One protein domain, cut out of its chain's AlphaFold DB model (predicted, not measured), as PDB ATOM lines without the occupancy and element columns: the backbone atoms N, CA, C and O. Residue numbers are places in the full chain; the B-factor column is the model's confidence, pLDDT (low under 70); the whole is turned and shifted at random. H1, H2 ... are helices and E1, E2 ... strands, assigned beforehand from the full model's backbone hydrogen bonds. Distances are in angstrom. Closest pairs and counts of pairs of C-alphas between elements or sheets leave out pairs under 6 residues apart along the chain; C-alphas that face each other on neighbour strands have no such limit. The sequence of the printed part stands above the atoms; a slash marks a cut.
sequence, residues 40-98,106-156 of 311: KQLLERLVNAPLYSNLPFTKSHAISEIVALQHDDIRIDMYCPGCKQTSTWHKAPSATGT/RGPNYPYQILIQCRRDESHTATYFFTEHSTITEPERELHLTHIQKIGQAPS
ATOM      1  N   LYS A  40     -29.411 -17.394  44.042       85.75
ATOM      2  CA  LYS A  40     -28.074 -16.944  44.456       85.75
ATOM      3  C   LYS A  40     -26.984 -17.437  43.504       85.75
ATOM      4  O   LYS A  40     -26.229 -16.624  42.983       85.75
ATOM      5  N   GLN A  41     -26.922 -18.743  43.249       84.25
ATOM      6  CA  GLN A  41     -25.910 -19.312  42.351       84.25
ATOM      7  C   GLN A  41     -26.067 -18.784  40.920       84.25
ATOM      8  O   GLN A  41     -25.079 -18.593  40.210       84.25
ATOM      9  N   LEU A  42     -27.305 -18.532  40.489       84.31
ATOM     10  CA  LEU A  42     -27.571 -17.908  39.203       84.31
ATOM     11  C   LEU A  42     -27.034 -16.468  39.158       84.31
ATOM     12  O   LEU A  42     -26.336 -16.122  38.206       84.31
ATOM     13  N   LEU A  43     -27.290 -15.656  40.190       85.44
ATOM     14  CA  LEU A  43     -26.762 -14.293  40.278       85.44
ATOM     15  C   LEU A  43     -25.229 -14.282  40.280       85.44
ATOM     16  O   LEU A  43     -24.625 -13.499  39.553       85.44
ATOM     17  N   GLU A  44     -24.596 -15.172  41.048       86.81
ATOM     18  CA  GLU A  44     -23.136 -15.314  41.087       86.81
ATOM     19  C   GLU A  44     -22.563 -15.640  39.705       86.81
ATOM     20  O   GLU A  44     -21.563 -15.046  39.297       86.81
ATOM     21  N   ARG A  45     -23.207 -16.533  38.942       85.00
ATOM     22  CA  ARG A  45     -22.786 -16.831  37.565       85.00
ATOM     23  C   ARG A  45     -22.982 -15.638  36.639       85.00
ATOM     24  O   ARG A  45     -22.061 -15.308  35.903       85.00
ATOM     25  N   LEU A  46     -24.138 -14.979  36.687       86.44
ATOM     26  CA  LEU A  46     -24.455 -13.833  35.827       86.44
ATOM     27  C   LEU A  46     -23.538 -12.631  36.087       86.44
ATOM     28  O   LEU A  46     -23.076 -11.985  35.148       86.44
ATOM     29  N   VAL A  47     -23.234 -12.335  37.351       87.38
ATOM     30  CA  VAL A  47     -22.342 -11.230  37.715       87.38
ATOM     31  C   VAL A  47     -20.903 -11.507  37.283       87.38
ATOM     32  O   VAL A  47     -20.243 -10.592  36.792       87.38
ATOM     33  N   ASN A  48     -20.431 -12.749  37.392       82.81
ATOM     34  CA  ASN A  48     -19.071 -13.116  36.986       82.81
ATOM     35  C   ASN A  48     -18.932 -13.429  35.487       82.81
ATOM     36  O   ASN A  48     -17.812 -13.529  34.990       82.81
ATOM     37  N   ALA A  49     -20.044 -13.558  34.760       83.56
ATOM     38  CA  ALA A  49     -20.036 -13.818  33.330       83.56
ATOM     39  C   ALA A  49     -19.377 -12.659  32.548       83.56
ATOM     40  O   ALA A  49     -19.612 -11.483  32.876       83.56
ATOM     41  N   PRO A  50     -18.582 -12.956  31.504       82.19
ATOM     42  CA  PRO A  50     -18.114 -11.951  30.560       82.19
ATOM     43  C   PRO A  50     -19.263 -11.215  29.873       82.19
ATOM     44  O   PRO A  50     -20.367 -11.751  29.724       82.19
ATOM     45  N   LEU A  51     -18.991  -9.999  29.401       85.31
ATOM     46  CA  LEU A  51     -19.938  -9.302  28.530       85.31
ATOM     47  C   LEU A  51     -20.187 -10.119  27.256       85.31
ATOM     48  O   LEU A  51     -19.277 -10.733  26.708       85.31
ATOM     49  N   TYR A  52     -21.438 -10.123  26.815       86.00
ATOM     50  CA  TYR A  52     -21.987 -10.831  25.660       86.00
ATOM     51  C   TYR A  52     -21.905 -12.360  25.708       86.00
ATOM     52  O   TYR A  52     -22.330 -13.022  24.761       86.00
ATOM     53  N   SER A  53     -21.445 -12.939  26.817       81.19
ATOM     54  CA  SER A  53     -21.521 -14.385  27.011       81.19
ATOM     55  C   SER A  53     -22.969 -14.829  27.235       81.19
ATOM     56  O   SER A  53     -23.748 -14.164  27.927       81.19
ATOM     57  N   ASN A  54     -23.321 -15.963  26.629       84.44
ATOM     58  CA  ASN A  54     -24.641 -16.566  26.750       84.44
ATOM     59  C   ASN A  54     -24.629 -17.577  27.893       84.44
ATOM     60  O   ASN A  54     -23.856 -18.533  27.875       84.44
ATOM     61  N   LEU A  55     -25.518 -17.391  28.865       84.00
ATOM     62  CA  LEU A  55     -25.801 -18.389  29.886       84.00
ATOM     63  C   LEU A  55     -27.030 -19.203  29.448       84.00
ATOM     64  O   LEU A  55     -28.143 -18.681  29.551       84.00
ATOM     65  N   PRO A  56     -26.863 -20.431  28.919       79.94
ATOM     66  CA  PRO A  56     -27.971 -21.214  28.380       79.94
ATOM     67  C   PRO A  56     -28.912 -21.720  29.479       79.94
ATOM     68  O   PRO A  56     -28.475 -22.060  30.580       79.94
ATOM     69  N   PHE A  57     -30.196 -21.832  29.140       73.81
ATOM     70  CA  PHE A  57     -31.256 -22.419  29.958       73.81
ATOM     71  C   PHE A  57     -31.916 -23.581  29.212       73.81
ATOM     72  O   PHE A  57     -32.051 -23.566  27.989       73.81
ATOM     73  N   THR A  58     -32.328 -24.610  29.951       60.72
ATOM     74  CA  THR A  58     -33.105 -25.728  29.406       60.72
ATOM     75  C   THR A  58     -34.594 -25.545  29.699       60.72
ATOM     76  O   THR A  58     -34.983 -24.831  30.622       60.72
ATOM     77  N   LYS A  59     -35.440 -26.214  28.904       54.53
ATOM     78  CA  LYS A  59     -36.904 -26.055  28.909       54.53
ATOM     79  C   LYS A  59     -37.594 -26.299  30.262       54.53
ATOM     80  O   LYS A  59     -38.726 -25.859  30.407       54.53
ATOM     81  N   SER A  60     -36.984 -27.009  31.221       51.66
ATOM     82  CA  SER A  60     -37.728 -27.501  32.391       51.66
ATOM     83  C   SER A  60     -37.780 -26.573  33.606       51.66
ATOM     84  O   SER A  60     -38.717 -26.718  34.375       51.66
ATOM     85  N   HIS A  61     -36.875 -25.613  33.811       52.44
ATOM     86  CA  HIS A  61     -36.924 -24.724  34.986       52.44
ATOM     87  C   HIS A  61     -36.050 -23.478  34.765       52.44
ATOM     88  O   HIS A  61     -34.839 -23.626  34.615       52.44
ATOM     89  N   ALA A  62     -36.643 -22.274  34.763       60.19
ATOM     90  CA  ALA A  62     -35.883 -21.011  34.858       60.19
ATOM     91  C   ALA A  62     -36.711 -19.747  35.161       60.19
ATOM     92  O   ALA A  62     -36.130 -18.720  35.505       60.19
ATOM     93  N   ILE A  63     -38.044 -19.763  35.012       63.12
ATOM     94  CA  ILE A  63     -38.851 -18.550  35.249       63.12
ATOM     95  C   ILE A  63     -38.846 -18.192  36.740       63.12
ATOM     96  O   ILE A  63     -38.653 -17.032  37.085       63.12
ATOM     97  N   SER A  64     -38.998 -19.177  37.630       66.44
ATOM     98  CA  SER A  64     -39.004 -18.972  39.084       66.44
ATOM     99  C   SER A  64     -37.718 -18.334  39.599       66.44
ATOM    100  O   SER A  64     -37.772 -17.424  40.417       66.44
ATOM    101  N   GLU A  65     -36.565 -18.769  39.102       72.06
ATOM    102  CA  GLU A  65     -35.254 -18.287  39.519       72.06
ATOM    103  C   GLU A  65     -35.000 -16.872  39.004       72.06
ATOM    104  O   GLU A  65     -34.414 -16.069  39.719       72.06
ATOM    105  N   ILE A  66     -35.475 -16.524  37.805       71.44
ATOM    106  CA  ILE A  66     -35.363 -15.157  37.276       71.44
ATOM    107  C   ILE A  66     -36.331 -14.213  37.981       71.44
ATOM    108  O   ILE A  66     -35.974 -13.080  38.297       71.44
ATOM    109  N   VAL A  67     -37.537 -14.687  38.291       71.75
ATOM    110  CA  VAL A  67     -38.476 -13.973  39.158       71.75
ATOM    111  C   VAL A  67     -37.834 -13.753  40.534       71.75
ATOM    112  O   VAL A  67     -37.832 -12.627  41.022       71.75
ATOM    113  N   ALA A  68     -37.178 -14.762  41.108       75.12
ATOM    114  CA  ALA A  68     -36.424 -14.630  42.354       75.12
ATOM    115  C   ALA A  68     -35.257 -13.632  42.226       75.12
ATOM    116  O   ALA A  68     -35.115 -12.755  43.071       75.12
ATOM    117  N   LEU A  69     -34.479 -13.641  41.134       75.62
ATOM    118  CA  LEU A  69     -33.481 -12.591  40.860       75.62
ATOM    119  C   LEU A  69     -34.106 -11.185  40.840       75.62
ATOM    120  O   LEU A  69     -33.469 -10.196  41.218       75.62
ATOM    121  N   GLN A  70     -35.352 -11.079  40.375       70.25
ATOM    122  CA  GLN A  70     -36.092  -9.826  40.251       70.25
ATOM    123  C   GLN A  70     -36.762  -9.379  41.559       70.25
ATOM    124  O   GLN A  70     -36.956  -8.172  41.720       70.25
ATOM    125  N   HIS A  71     -36.987 -10.260  42.535       68.75
ATOM    126  CA  HIS A  71     -37.770  -9.920  43.731       68.75
ATOM    127  C   HIS A  71     -37.113 -10.243  45.078       68.75
ATOM    128  O   HIS A  71     -37.406  -9.549  46.050       68.75
ATOM    129  N   ASP A  72     -36.204 -11.212  45.147       76.19
ATOM    130  CA  ASP A  72     -35.632 -11.668  46.412       76.19
ATOM    131  C   ASP A  72     -34.445 -10.797  46.862       76.19
ATOM    132  O   ASP A  72     -33.677 -10.271  46.045       76.19
ATOM    133  N   ASP A  73     -34.253 -10.688  48.184       79.06
ATOM    134  CA  ASP A  73     -33.031 -10.139  48.793       79.06
ATOM    135  C   ASP A  73     -31.890 -11.159  48.681       79.06
ATOM    136  O   ASP A  73     -31.566 -11.898  49.615       79.06
ATOM    137  N   ILE A  74     -31.297 -11.238  47.490       84.50
ATOM    138  CA  ILE A  74     -30.161 -12.117  47.221       84.50
ATOM    139  C   ILE A  74     -28.868 -11.420  47.633       84.50
ATOM    140  O   ILE A  74     -28.596 -10.279  47.245       84.50
ATOM    141  N   ARG A  75     -28.037 -12.152  48.379       90.31
ATOM    142  CA  ARG A  75     -26.726 -11.696  48.846       90.31
ATOM    143  C   ARG A  75     -25.606 -12.519  48.239       90.31
ATOM    144  O   ARG A  75     -25.672 -13.751  48.220       90.31
ATOM    145  N   ILE A  76     -24.568 -11.826  47.794       90.12
ATOM    146  CA  ILE A  76     -23.373 -12.406  47.176       90.12
ATOM    147  C   ILE A  76     -22.128 -11.715  47.721       90.12
ATOM    148  O   ILE A  76     -22.151 -10.519  48.004       90.12
ATOM    149  N   ASP A  77     -21.033 -12.454  47.859       89.50
ATOM    150  CA  ASP A  77     -19.763 -11.893  48.312       89.50
ATOM    151  C   ASP A  77     -18.865 -11.601  47.110       89.50
ATOM    152  O   ASP A  77     -18.591 -12.474  46.287       89.50
ATOM    153  N   MET A  78     -18.395 -10.358  47.000       85.62
ATOM    154  CA  MET A  78     -17.436  -9.955  45.970       85.62
ATOM    155  C   MET A  78     -16.575  -8.784  46.446       85.62
ATOM    156  O   MET A  78     -16.892  -8.084  47.413       85.62
ATOM    157  N   TYR A  79     -15.461  -8.548  45.760       84.62
ATOM    158  CA  TYR A  79     -14.610  -7.399  46.043       84.62
ATOM    159  C   TYR A  79     -15.357  -6.078  45.836       84.62
ATOM    160  O   TYR A  79     -16.027  -5.889  44.827       84.62
ATOM    161  N   CYS A  80     -15.214  -5.145  46.780       88.62
ATOM    162  CA  CYS A  80     -15.741  -3.796  46.644       88.62
ATOM    163  C   CYS A  80     -14.635  -2.797  46.269       88.62
ATOM    164  O   CYS A  80     -13.739  -2.570  47.085       88.62
ATOM    165  N   PRO A  81     -14.704  -2.150  45.086       83.38
ATOM    166  CA  PRO A  81     -13.713  -1.160  44.655       83.38
ATOM    167  C   PRO A  81     -13.603   0.058  45.574       83.38
ATOM    168  O   PRO A  81     -12.500   0.551  45.797       83.38
ATOM    169  N   GLY A  82     -14.728   0.516  46.129       86.44
ATOM    170  CA  GLY A  82     -14.760   1.646  47.055       86.44
ATOM    171  C   GLY A  82     -14.165   1.300  48.420       86.44
ATOM    172  O   GLY A  82     -13.264   1.985  48.898       86.44
ATOM    173  N   CYS A  83     -14.583   0.174  49.014       87.75
ATOM    174  CA  CYS A  83     -14.049  -0.276  50.306       87.75
ATOM    175  C   CYS A  83     -12.627  -0.852  50.229       87.75
ATOM    176  O   CYS A  83     -11.979  -0.973  51.262       87.75
ATOM    177  N   LYS A  84     -12.170  -1.256  49.039       82.00
ATOM    178  CA  LYS A  84     -10.899  -1.949  48.779       82.00
ATOM    179  C   LYS A  84     -10.727  -3.293  49.493       82.00
ATOM    180  O   LYS A  84      -9.640  -3.667  49.918       82.00
ATOM    181  N   GLN A  85     -11.819  -4.038  49.638       81.81
ATOM    182  CA  GLN A  85     -11.829  -5.368  50.257       81.81
ATOM    183  C   GLN A  85     -13.079  -6.150  49.845       81.81
ATOM    184  O   GLN A  85     -14.081  -5.559  49.434       81.81
ATOM    185  N   THR A  86     -13.041  -7.477  49.996       85.44
ATOM    186  CA  THR A  86     -14.224  -8.343  49.852       85.44
ATOM    187  C   THR A  86     -15.317  -7.907  50.812       85.44
ATOM    188  O   THR A  86     -15.050  -7.690  51.995       85.44
ATOM    189  N   SER A  87     -16.534  -7.752  50.302       91.00
ATOM    190  CA  SER A  87     -17.717  -7.384  51.069       91.00
ATOM    191  C   SER A  87     -18.927  -8.176  50.586       91.00
ATOM    192  O   SER A  87     -18.915  -8.738  49.492       91.00
ATOM    193  N   THR A  88     -19.975  -8.189  51.402       93.81
ATOM    194  CA  THR A  88     -21.274  -8.722  51.013       93.81
ATOM    195  C   THR A  88     -22.045  -7.640  50.276       93.81
ATOM    196  O   THR A  88     -22.220  -6.525  50.775       93.81
ATOM    197  N   TRP A  89     -22.515  -7.987  49.090       92.69
ATOM    198  CA  TRP A  89     -23.378  -7.166  48.268       92.69
ATOM    199  C   TRP A  89     -24.796  -7.708  48.325       92.69
ATOM    200  O   TRP A  89     -25.007  -8.921  48.353       92.69
ATOM    201  N   HIS A  90     -25.765  -6.805  48.348       90.94
ATOM    202  CA  HIS A  90     -27.182  -7.139  48.340       90.94
ATOM    203  C   HIS A  90     -27.889  -6.334  47.266       90.94
ATOM    204  O   HIS A  90     -27.383  -5.309  46.812       90.94
ATOM    205  N   LYS A  91     -29.061  -6.795  46.849       85.50
ATOM    206  CA  LYS A  91     -29.853  -6.063  45.872       85.50
ATOM    207  C   LYS A  91     -30.309  -4.721  46.450       85.50
ATOM    208  O   LYS A  91     -30.777  -4.658  47.588       85.50
ATOM    209  N   ALA A  92     -30.174  -3.662  45.657       80.19
ATOM    210  CA  ALA A  92     -30.728  -2.370  46.023       80.19
ATOM    211  C   ALA A  92     -32.265  -2.451  46.054       80.19
ATOM    212  O   ALA A  92     -32.851  -3.155  45.220       80.19
ATOM    213  N   PRO A  93     -32.934  -1.725  46.962       68.56
ATOM    214  CA  PRO A  93     -34.387  -1.625  46.957       68.56
ATOM    215  C   PRO A  93     -34.869  -1.150  45.581       68.56
ATOM    216  O   PRO A  93     -34.469  -0.088  45.103       68.56
ATOM    217  N   SER A  94     -35.707  -1.944  44.910       63.12
ATOM    218  CA  SER A  94     -36.286  -1.527  43.631       63.12
ATOM    219  C   SER A  94     -37.280  -0.391  43.876       63.12
ATOM    220  O   SER A  94     -38.240  -0.572  44.621       63.12
ATOM    221  N   ALA A  95     -37.098   0.757  43.217       46.12
ATOM    222  CA  ALA A  95     -38.100   1.828  43.196       46.12
ATOM    223  C   ALA A  95     -39.381   1.416  42.441       46.12
ATOM    224  O   ALA A  95     -40.424   2.050  42.582       46.12
ATOM    225  N   THR A  96     -39.324   0.345  41.644       45.34
ATOM    226  CA  THR A  96     -40.467  -0.174  40.897       45.34
ATOM    227  C   THR A  96     -40.987  -1.454  41.539       45.34
ATOM    228  O   THR A  96     -40.422  -2.541  41.397       45.34
ATOM    229  N   GLY A  97     -42.106  -1.313  42.249       42.09
ATOM    230  CA  GLY A  97     -42.992  -2.417  42.580       42.09
ATOM    231  C   GLY A  97     -43.751  -2.843  41.329       42.09
ATOM    232  O   GLY A  97     -44.842  -2.350  41.063       42.09
ATOM    233  N   THR A  98     -43.187  -3.746  40.534       39.34
ATOM    234  CA  THR A  98     -43.944  -4.430  39.483       39.34
ATOM    235  C   THR A  98     -44.196  -5.863  39.915       39.34
ATOM    236  O   THR A  98     -43.330  -6.727  39.838       39.34
ATOM    237  N   ARG A 106     -43.871  -9.841  28.212       61.34
ATOM    238  CA  ARG A 106     -42.518  -9.663  27.670       61.34
ATOM    239  C   ARG A 106     -42.415 -10.369  26.316       61.34
ATOM    240  O   ARG A 106     -42.630 -11.572  26.227       61.34
ATOM    241  N   GLY A 107     -42.132  -9.603  25.263       59.41
ATOM    242  CA  GLY A 107     -41.746 -10.152  23.961       59.41
ATOM    243  C   GLY A 107     -40.349 -10.790  24.006       59.41
ATOM    244  O   GLY A 107     -39.667 -10.689  25.029       59.41
ATOM    245  N   PRO A 108     -39.901 -11.432  22.913       63.34
ATOM    246  CA  PRO A 108     -38.548 -11.975  22.835       63.34
ATOM    247  C   PRO A 108     -37.499 -10.866  23.009       63.34
ATOM    248  O   PRO A 108     -37.673  -9.768  22.480       63.34
ATOM    249  N   ASN A 109     -36.393 -11.173  23.698       71.62
ATOM    250  CA  ASN A 109     -35.245 -10.277  23.918       71.62
ATOM    251  C   ASN A 109     -35.544  -9.110  24.875       71.62
ATOM    252  O   ASN A 109     -35.395  -7.942  24.517       71.62
ATOM    253  N   TYR A 110     -35.964  -9.416  26.104       75.12
ATOM    254  CA  TYR A 110     -36.297  -8.394  27.098       75.12
ATOM    255  C   TYR A 110     -35.053  -7.940  27.884       75.12
ATOM    256  O   TYR A 110     -34.452  -8.766  28.580       75.12
ATOM    257  N   PRO A 111     -34.656  -6.654  27.822       81.69
ATOM    258  CA  PRO A 111     -33.562  -6.142  28.631       81.69
ATOM    259  C   PRO A 111     -34.018  -5.849  30.065       81.69
ATOM    260  O   PRO A 111     -35.105  -5.316  30.296       81.69
ATOM    261  N   TYR A 112     -33.165  -6.137  31.042       82.00
ATOM    262  CA  TYR A 112     -33.379  -5.773  32.441       82.00
ATOM    263  C   TYR A 112     -32.058  -5.428  33.131       82.00
ATOM    264  O   TYR A 112     -30.974  -5.756  32.646       82.00
ATOM    265  N   GLN A 113     -32.154  -4.746  34.274       87.06
ATOM    266  CA  GLN A 113     -30.995  -4.391  35.089       87.06
ATOM    267  C   GLN A 113     -31.095  -4.967  36.498       87.06
ATOM    268  O   GLN A 113     -32.185  -5.079  37.064       87.06
ATOM    269  N   ILE A 114     -29.941  -5.286  37.076       86.44
ATOM    270  CA  ILE A 114     -29.790  -5.617  38.492       86.44
ATOM    271  C   ILE A 114     -28.840  -4.592  39.106       86.44
ATOM    272  O   ILE A 114     -27.694  -4.475  38.678       86.44
ATOM    273  N   LEU A 115     -29.326  -3.871  40.116       88.81
ATOM    274  CA  LEU A 115     -28.534  -2.973  40.950       88.81
ATOM    275  C   LEU A 115     -28.247  -3.664  42.285       88.81
ATOM    276  O   LEU A 115     -29.175  -4.113  42.961       88.81
ATOM    277  N   ILE A 116     -26.976  -3.730  42.668       90.94
ATOM    278  CA  ILE A 116     -26.532  -4.211  43.977       90.94
ATOM    279  C   ILE A 116     -25.743  -3.123  44.712       90.94
ATOM    280  O   ILE A 116     -25.088  -2.280  44.097       90.94
ATOM    281  N   GLN A 117     -25.799  -3.164  46.038       93.81
ATOM    282  CA  GLN A 117     -25.151  -2.238  46.958       93.81
ATOM    283  C   GLN A 117     -24.227  -2.989  47.912       93.81
ATOM    284  O   GLN A 117     -24.518  -4.109  48.342       93.81
ATOM    285  N   CYS A 118     -23.098  -2.368  48.238       94.25
ATOM    286  CA  CYS A 118     -22.172  -2.874  49.238       94.25
ATOM    287  C   CYS A 118     -22.750  -2.667  50.644       94.25
ATOM    288  O   CYS A 118     -23.097  -1.551  51.017       94.25
ATOM    289  N   ARG A 119     -22.766  -3.710  51.482       94.12
ATOM    290  CA  ARG A 119     -23.271  -3.603  52.867       94.12
ATOM    291  C   ARG A 119     -22.434  -2.709  53.780       94.12
ATOM    292  O   ARG A 119     -22.912  -2.319  54.838       94.12
ATOM    293  N   ARG A 120     -21.172  -2.450  53.433       92.38
ATOM    294  CA  ARG A 120     -20.288  -1.584  54.230       92.38
ATOM    295  C   ARG A 120     -20.517  -0.103  53.964       92.38
ATOM    296  O   ARG A 120     -20.211   0.702  54.832       92.38
ATOM    297  N   ASP A 121     -20.984   0.227  52.767       93.19
ATOM    298  CA  ASP A 121     -21.245   1.590  52.327       93.19
ATOM    299  C   ASP A 121     -22.178   1.526  51.113       93.19
ATOM    300  O   ASP A 121     -21.772   1.116  50.022       93.19
ATOM    301  N   GLU A 122     -23.434   1.910  51.323       91.56
ATOM    302  CA  GLU A 122     -24.497   1.816  50.321       91.56
ATOM    303  C   GLU A 122     -24.297   2.773  49.133       91.56
ATOM    304  O   GLU A 122     -24.953   2.605  48.100       91.56
ATOM    305  N   SER A 123     -23.370   3.740  49.240       91.31
ATOM    306  CA  SER A 123     -22.957   4.587  48.113       91.31
ATOM    307  C   SER A 123     -22.119   3.822  47.082       91.31
ATOM    308  O   SER A 123     -22.047   4.213  45.916       91.31
ATOM    309  N   HIS A 124     -21.513   2.695  47.470       93.56
ATOM    310  CA  HIS A 124     -20.828   1.808  46.542       93.56
ATOM    311  C   HIS A 124     -21.838   0.887  45.857       93.56
ATOM    312  O   HIS A 124     -22.303  -0.102  46.431       93.56
ATOM    313  N   THR A 125     -22.137   1.196  44.599       92.94
ATOM    314  CA  THR A 125     -23.134   0.484  43.797       92.94
ATOM    315  C   THR A 125     -22.513  -0.253  42.614       92.94
ATOM    316  O   THR A 125     -21.514   0.192  42.045       92.94
ATOM    317  N   ALA A 126     -23.146  -1.347  42.198       91.56
ATOM    318  CA  ALA A 126     -22.853  -2.036  40.950       91.56
ATOM    319  C   ALA A 126     -24.145  -2.282  40.174       91.56
ATOM    320  O   ALA A 126     -25.097  -2.846  40.712       91.56
ATOM    321  N   THR A 127     -24.156  -1.901  38.905       91.62
ATOM    322  CA  THR A 127     -25.278  -2.114  37.994       91.62
ATOM    323  C   THR A 127     -24.865  -3.101  36.921       91.62
ATOM    324  O   THR A 127     -23.813  -2.944  36.303       91.62
ATOM    325  N   TYR A 128     -25.706  -4.091  36.660       90.19
ATOM    326  CA  TYR A 128     -25.529  -5.070  35.592       90.19
ATOM    327  C   TYR A 128     -26.726  -5.015  34.654       90.19
ATOM    328  O   TYR A 128     -27.860  -4.906  35.117       90.19
ATOM    329  N   PHE A 129     -26.470  -5.114  33.355       89.44
ATOM    330  CA  PHE A 129     -27.479  -5.108  32.304       89.44
ATOM    331  C   PHE A 129     -27.497  -6.466  31.614       89.44
ATOM    332  O   PHE A 129     -26.449  -6.982  31.210       89.44
ATOM    333  N   PHE A 130     -28.687  -7.025  31.452       87.69
ATOM    334  CA  PHE A 130     -28.909  -8.342  30.872       87.69
ATOM    335  C   PHE A 130     -30.013  -8.293  29.822       87.69
ATOM    336  O   PHE A 130     -30.902  -7.449  29.903       87.69
ATOM    337  N   THR A 131     -29.987  -9.245  28.896       86.88
ATOM    338  CA  THR A 131     -31.072  -9.522  27.952       86.88
ATOM    339  C   THR A 131     -31.530 -10.963  28.128       86.88
ATOM    340  O   THR A 131     -30.718 -11.890  28.100       86.88
ATOM    341  N   GLU A 132     -32.833 -11.159  28.319       84.62
ATOM    342  CA  GLU A 132     -33.479 -12.474  28.326       84.62
ATOM    343  C   GLU A 132     -33.855 -12.858  26.893       84.62
ATOM    344  O   GLU A 132     -34.709 -12.214  26.281       84.62
ATOM    345  N   HIS A 133     -33.245 -13.911  26.353       83.69
ATOM    346  CA  HIS A 133     -33.565 -14.416  25.021       83.69
ATOM    347  C   HIS A 133     -34.523 -15.590  25.118       83.69
ATOM    348  O   HIS A 133     -34.217 -16.610  25.740       83.69
ATOM    349  N   SER A 134     -35.662 -15.488  24.445       80.00
ATOM    350  CA  SER A 134     -36.716 -16.495  24.490       80.00
ATOM    351  C   SER A 134     -37.271 -16.794  23.106       80.00
ATOM    352  O   SER A 134     -37.324 -15.918  22.245       80.00
ATOM    353  N   THR A 135     -37.726 -18.024  22.911       77.62
ATOM    354  CA  THR A 135     -38.450 -18.461  21.717       77.62
ATOM    355  C   THR A 135     -39.883 -18.808  22.083       77.62
ATOM    356  O   THR A 135     -40.172 -19.158  23.224       77.62
ATOM    357  N   ILE A 136     -40.788 -18.687  21.117       73.94
ATOM    358  CA  ILE A 136     -42.164 -19.155  21.260       73.94
ATOM    359  C   ILE A 136     -42.240 -20.502  20.551       73.94
ATOM    360  O   ILE A 136     -41.840 -20.602  19.389       73.94
ATOM    361  N   THR A 137     -42.691 -21.540  21.245       70.19
ATOM    362  CA  THR A 137     -43.003 -22.823  20.607       70.19
ATOM    363  C   THR A 137     -44.459 -22.837  20.166       70.19
ATOM    364  O   THR A 137     -45.366 -22.454  20.902       70.19
ATOM    365  N   GLU A 138     -44.682 -23.287  18.937       74.56
ATOM    366  CA  GLU A 138     -46.014 -23.592  18.418       74.56
ATOM    367  C   GLU A 138     -46.284 -25.096  18.586       74.56
ATOM    368  O   GLU A 138     -45.333 -25.885  18.502       74.56
ATOM    369  N   PRO A 139     -47.540 -25.527  18.817       67.88
ATOM    370  CA  PRO A 139     -48.794 -24.752  18.787       67.88
ATOM    371  C   PRO A 139     -49.209 -24.129  20.136       67.88
ATOM    372  O   PRO A 139     -50.208 -23.416  20.213       67.88
ATOM    373  N   GLU A 140     -48.480 -24.422  21.212       68.50
ATOM    374  CA  GLU A 140     -48.880 -24.101  22.592       68.50
ATOM    375  C   GLU A 140     -48.649 -22.622  22.963       68.50
ATOM    376  O   GLU A 140     -49.147 -22.149  23.985       68.50
ATOM    377  N   ARG A 141     -47.939 -21.866  22.109       69.38
ATOM    378  CA  ARG A 141     -47.518 -20.470  22.322       69.38
ATOM    379  C   ARG A 141     -46.807 -20.265  23.660       69.38
ATOM    380  O   ARG A 141     -46.956 -19.223  24.305       69.38
ATOM    381  N   GLU A 142     -46.013 -21.247  24.070       70.38
ATOM    382  CA  GLU A 142     -45.230 -21.154  25.293       70.38
ATOM    383  C   GLU A 142     -43.935 -20.379  25.053       70.38
ATOM    384  O   GLU A 142     -43.194 -20.618  24.097       70.38
ATOM    385  N   LEU A 143     -43.656 -19.434  25.952       70.88
ATOM    386  CA  LEU A 143     -42.403 -18.694  25.968       70.88
ATOM    387  C   LEU A 143     -41.326 -19.547  26.645       70.88
ATOM    388  O   LEU A 143     -41.344 -19.736  27.860       70.88
ATOM    389  N   HIS A 144     -40.350 -20.009  25.874       73.50
ATOM    390  CA  HIS A 144     -39.194 -20.728  26.390       73.50
ATOM    391  C   HIS A 144     -37.981 -19.816  26.440       73.50
ATOM    392  O   HIS A 144     -37.475 -19.373  25.409       73.50
ATOM    393  N   LEU A 145     -37.475 -19.567  27.644       76.31
ATOM    394  CA  LEU A 145     -36.182 -18.924  27.807       76.31
ATOM    395  C   LEU A 145     -35.076 -19.846  27.282       76.31
ATOM    396  O   LEU A 145     -34.988 -21.011  27.661       76.31
ATOM    397  N   THR A 146     -34.222 -19.301  26.425       80.31
ATOM    398  CA  THR A 146     -33.109 -20.022  25.798       80.31
ATOM    399  C   THR A 146     -31.781 -19.694  26.459       80.31
ATOM    400  O   THR A 146     -31.001 -20.592  26.756       80.31
ATOM    401  N   HIS A 147     -31.510 -18.414  26.702       85.12
ATOM    402  CA  HIS A 147     -30.303 -17.952  27.368       85.12
ATOM    403  C   HIS A 147     -30.515 -16.563  27.971       85.12
ATOM    404  O   HIS A 147     -31.386 -15.806  27.539       85.12
ATOM    405  N   ILE A 148     -29.696 -16.220  28.961       86.44
ATOM    406  CA  ILE A 148     -29.516 -14.835  29.405       86.44
ATOM    407  C   ILE A 148     -28.152 -14.376  28.921       86.44
ATOM    408  O   ILE A 148     -27.156 -15.074  29.117       86.44
ATOM    409  N   GLN A 149     -28.108 -13.197  28.318       88.62
ATOM    410  CA  GLN A 149     -26.871 -12.564  27.897       88.62
ATOM    411  C   GLN A 149     -26.590 -11.348  28.773       88.62
ATOM    412  O   GLN A 149     -27.464 -10.507  28.979       88.62
ATOM    413  N   LYS A 150     -25.367 -11.223  29.288       90.19
ATOM    414  CA  LYS A 150     -24.926 -10.015  29.995       90.19
ATOM    415  C   LYS A 150     -24.469  -8.972  28.985       90.19
ATOM    416  O   LYS A 150     -23.451  -9.165  28.342       90.19
ATOM    417  N   ILE A 151     -25.180  -7.860  28.847       90.81
ATOM    418  CA  ILE A 151     -24.919  -6.859  27.795       90.81
ATOM    419  C   ILE A 151     -24.197  -5.605  28.298       90.81
ATOM    420  O   ILE A 151     -23.771  -4.778  27.497       90.81
ATOM    421  N   GLY A 152     -24.035  -5.451  29.613       88.62
ATOM    422  CA  GLY A 152     -23.303  -4.324  30.182       88.62
ATOM    423  C   GLY A 152     -23.143  -4.409  31.694       88.62
ATOM    424  O   GLY A 152     -23.805  -5.201  32.365       88.62
ATOM    425  N   GLN A 153     -22.266  -3.566  32.238       91.25
ATOM    426  CA  GLN A 153     -22.170  -3.326  33.677       91.25
ATOM    427  C   GLN A 153     -21.452  -2.013  34.000       91.25
ATOM    428  O   GLN A 153     -20.647  -1.530  33.203       91.25
ATOM    429  N   ALA A 154     -21.675  -1.499  35.205       88.94
ATOM    430  CA  ALA A 154     -20.928  -0.400  35.796       88.94
ATOM    431  C   ALA A 154     -20.729  -0.640  37.306       88.94
ATOM    432  O   ALA A 154     -21.703  -0.939  37.992       88.94
ATOM    433  N   PRO A 155     -19.512  -0.480  37.853       86.31
ATOM    434  CA  PRO A 155     -18.251  -0.280  37.144       86.31
ATOM    435  C   PRO A 155     -17.820  -1.532  36.349       86.31
ATOM    436  O   PRO A 155     -18.460  -2.585  36.402       86.31
ATOM    437  N   SER A 156     -16.752  -1.420  35.556       82.75
ATOM    438  CA  SER A 156     -16.279  -2.525  34.710       82.75
ATOM    439  C   SER A 156     -15.854  -3.746  35.535       82.75
ATOM    440  O   SER A 156     -15.481  -3.631  36.704       82.75
TER     441      SER A 156
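This is residues 40 to 98 and 106 to 156 of the 311 residues of an uncharacterized protein of Alcaligenaceae bacterium (UniProt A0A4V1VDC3). One antiparallel sheet of six strands is curled like part of a barrel, open between its edge strands E1 and E2, and it wraps round two short helices, H1 and H2, which both lie on its hollow face. The domain is drawn out lengthwise, from the turn of the hairpin E2 and E3 at one end to the turn of the long hairpin E5 and E6 at the other. The printed part has 110 residues with two named helices and six named strands, in the order H1 E1 H2 E2 E3 E4 E5 E6; the sheet's order is E1 E6 E5 E4 E3 E2, and the class is mixed, helices and strands. The whole is compact, with a radius of gyration of the C-alphas of 15.0 A, yet elongated, spanning 53 by 29 by 20 A.

H1, residues 40 to 48, begins at C-alpha 40 at (-28.074, -16.944, 44.456) and is 12.3 A long. E1 is residues 54 to 56, and H2 is residues 63 to 71, 12.1 A long. E2, residues 75 to 80, and E3, residues 85 to 91, form a hairpin. E4, residues 110 to 118, is 26.8 A long. E5, residues 121 to 137, is the longest strand at 45.6 A, from C-alpha 121 at (-21.245, 1.590, 52.327), and bends by 68 degrees at residue 124. E6, residues 142 to 154, is 33.6 A long, bends by 56 degrees at residue 146 and ends at C-alpha 154 at (-20.928, -0.400, 35.796).

E4, E5 and E6 form a meander, each strand the antiparallel neighbour of the one before. N 114 and O 128 of E4 and E5 are 2.9 A apart, and N 149 and O 131 of E6 and E5 are 2.9 A apart, both within hydrogen-bond range. Also within range are N 55 and O 148 of E1 and E6 at 2.8 A, N 117 and O 90 of E4 and E3 at 2.8 A, and N 78 and O 87 of E2 and E3 at 3.0 A. The edge strands E1 and E2 are apart. The strongly twisted sheet curls round H1 and H2, in two layers, the helices on one face. The closest C-alphas of H1 and E2 are those of Glu 44 and Ile 76, 6.8 A apart; those of H2 and E4 are Gln 70 and Ile 114, 7.8 A apart. H1 and H2 only just touch, with 3 pairs of C-alphas within 8 A, the closest being Leu 43 and Leu 69 at 7.0 A; their lines are about perpendicular at 77 degrees. In H1 and H2 every O i to N i+4 pair is within hydrogen-bond range.

The two C-alphas farthest apart are those of Lys 84 and Pro 139, 53.4 A. Residues 99 to 105 are not printed, in the link across the cut from E3 to E4; C-alphas 98 and 106 are 13.0 A apart. Of the links that are printed whole, E1 to H2 is short and the others are tight. Mean pLDDT of the printed part is 79.6, with 20 residues under 70: 58 to 64, 71, 93 to 98, 106 to 108 and 139 to 141.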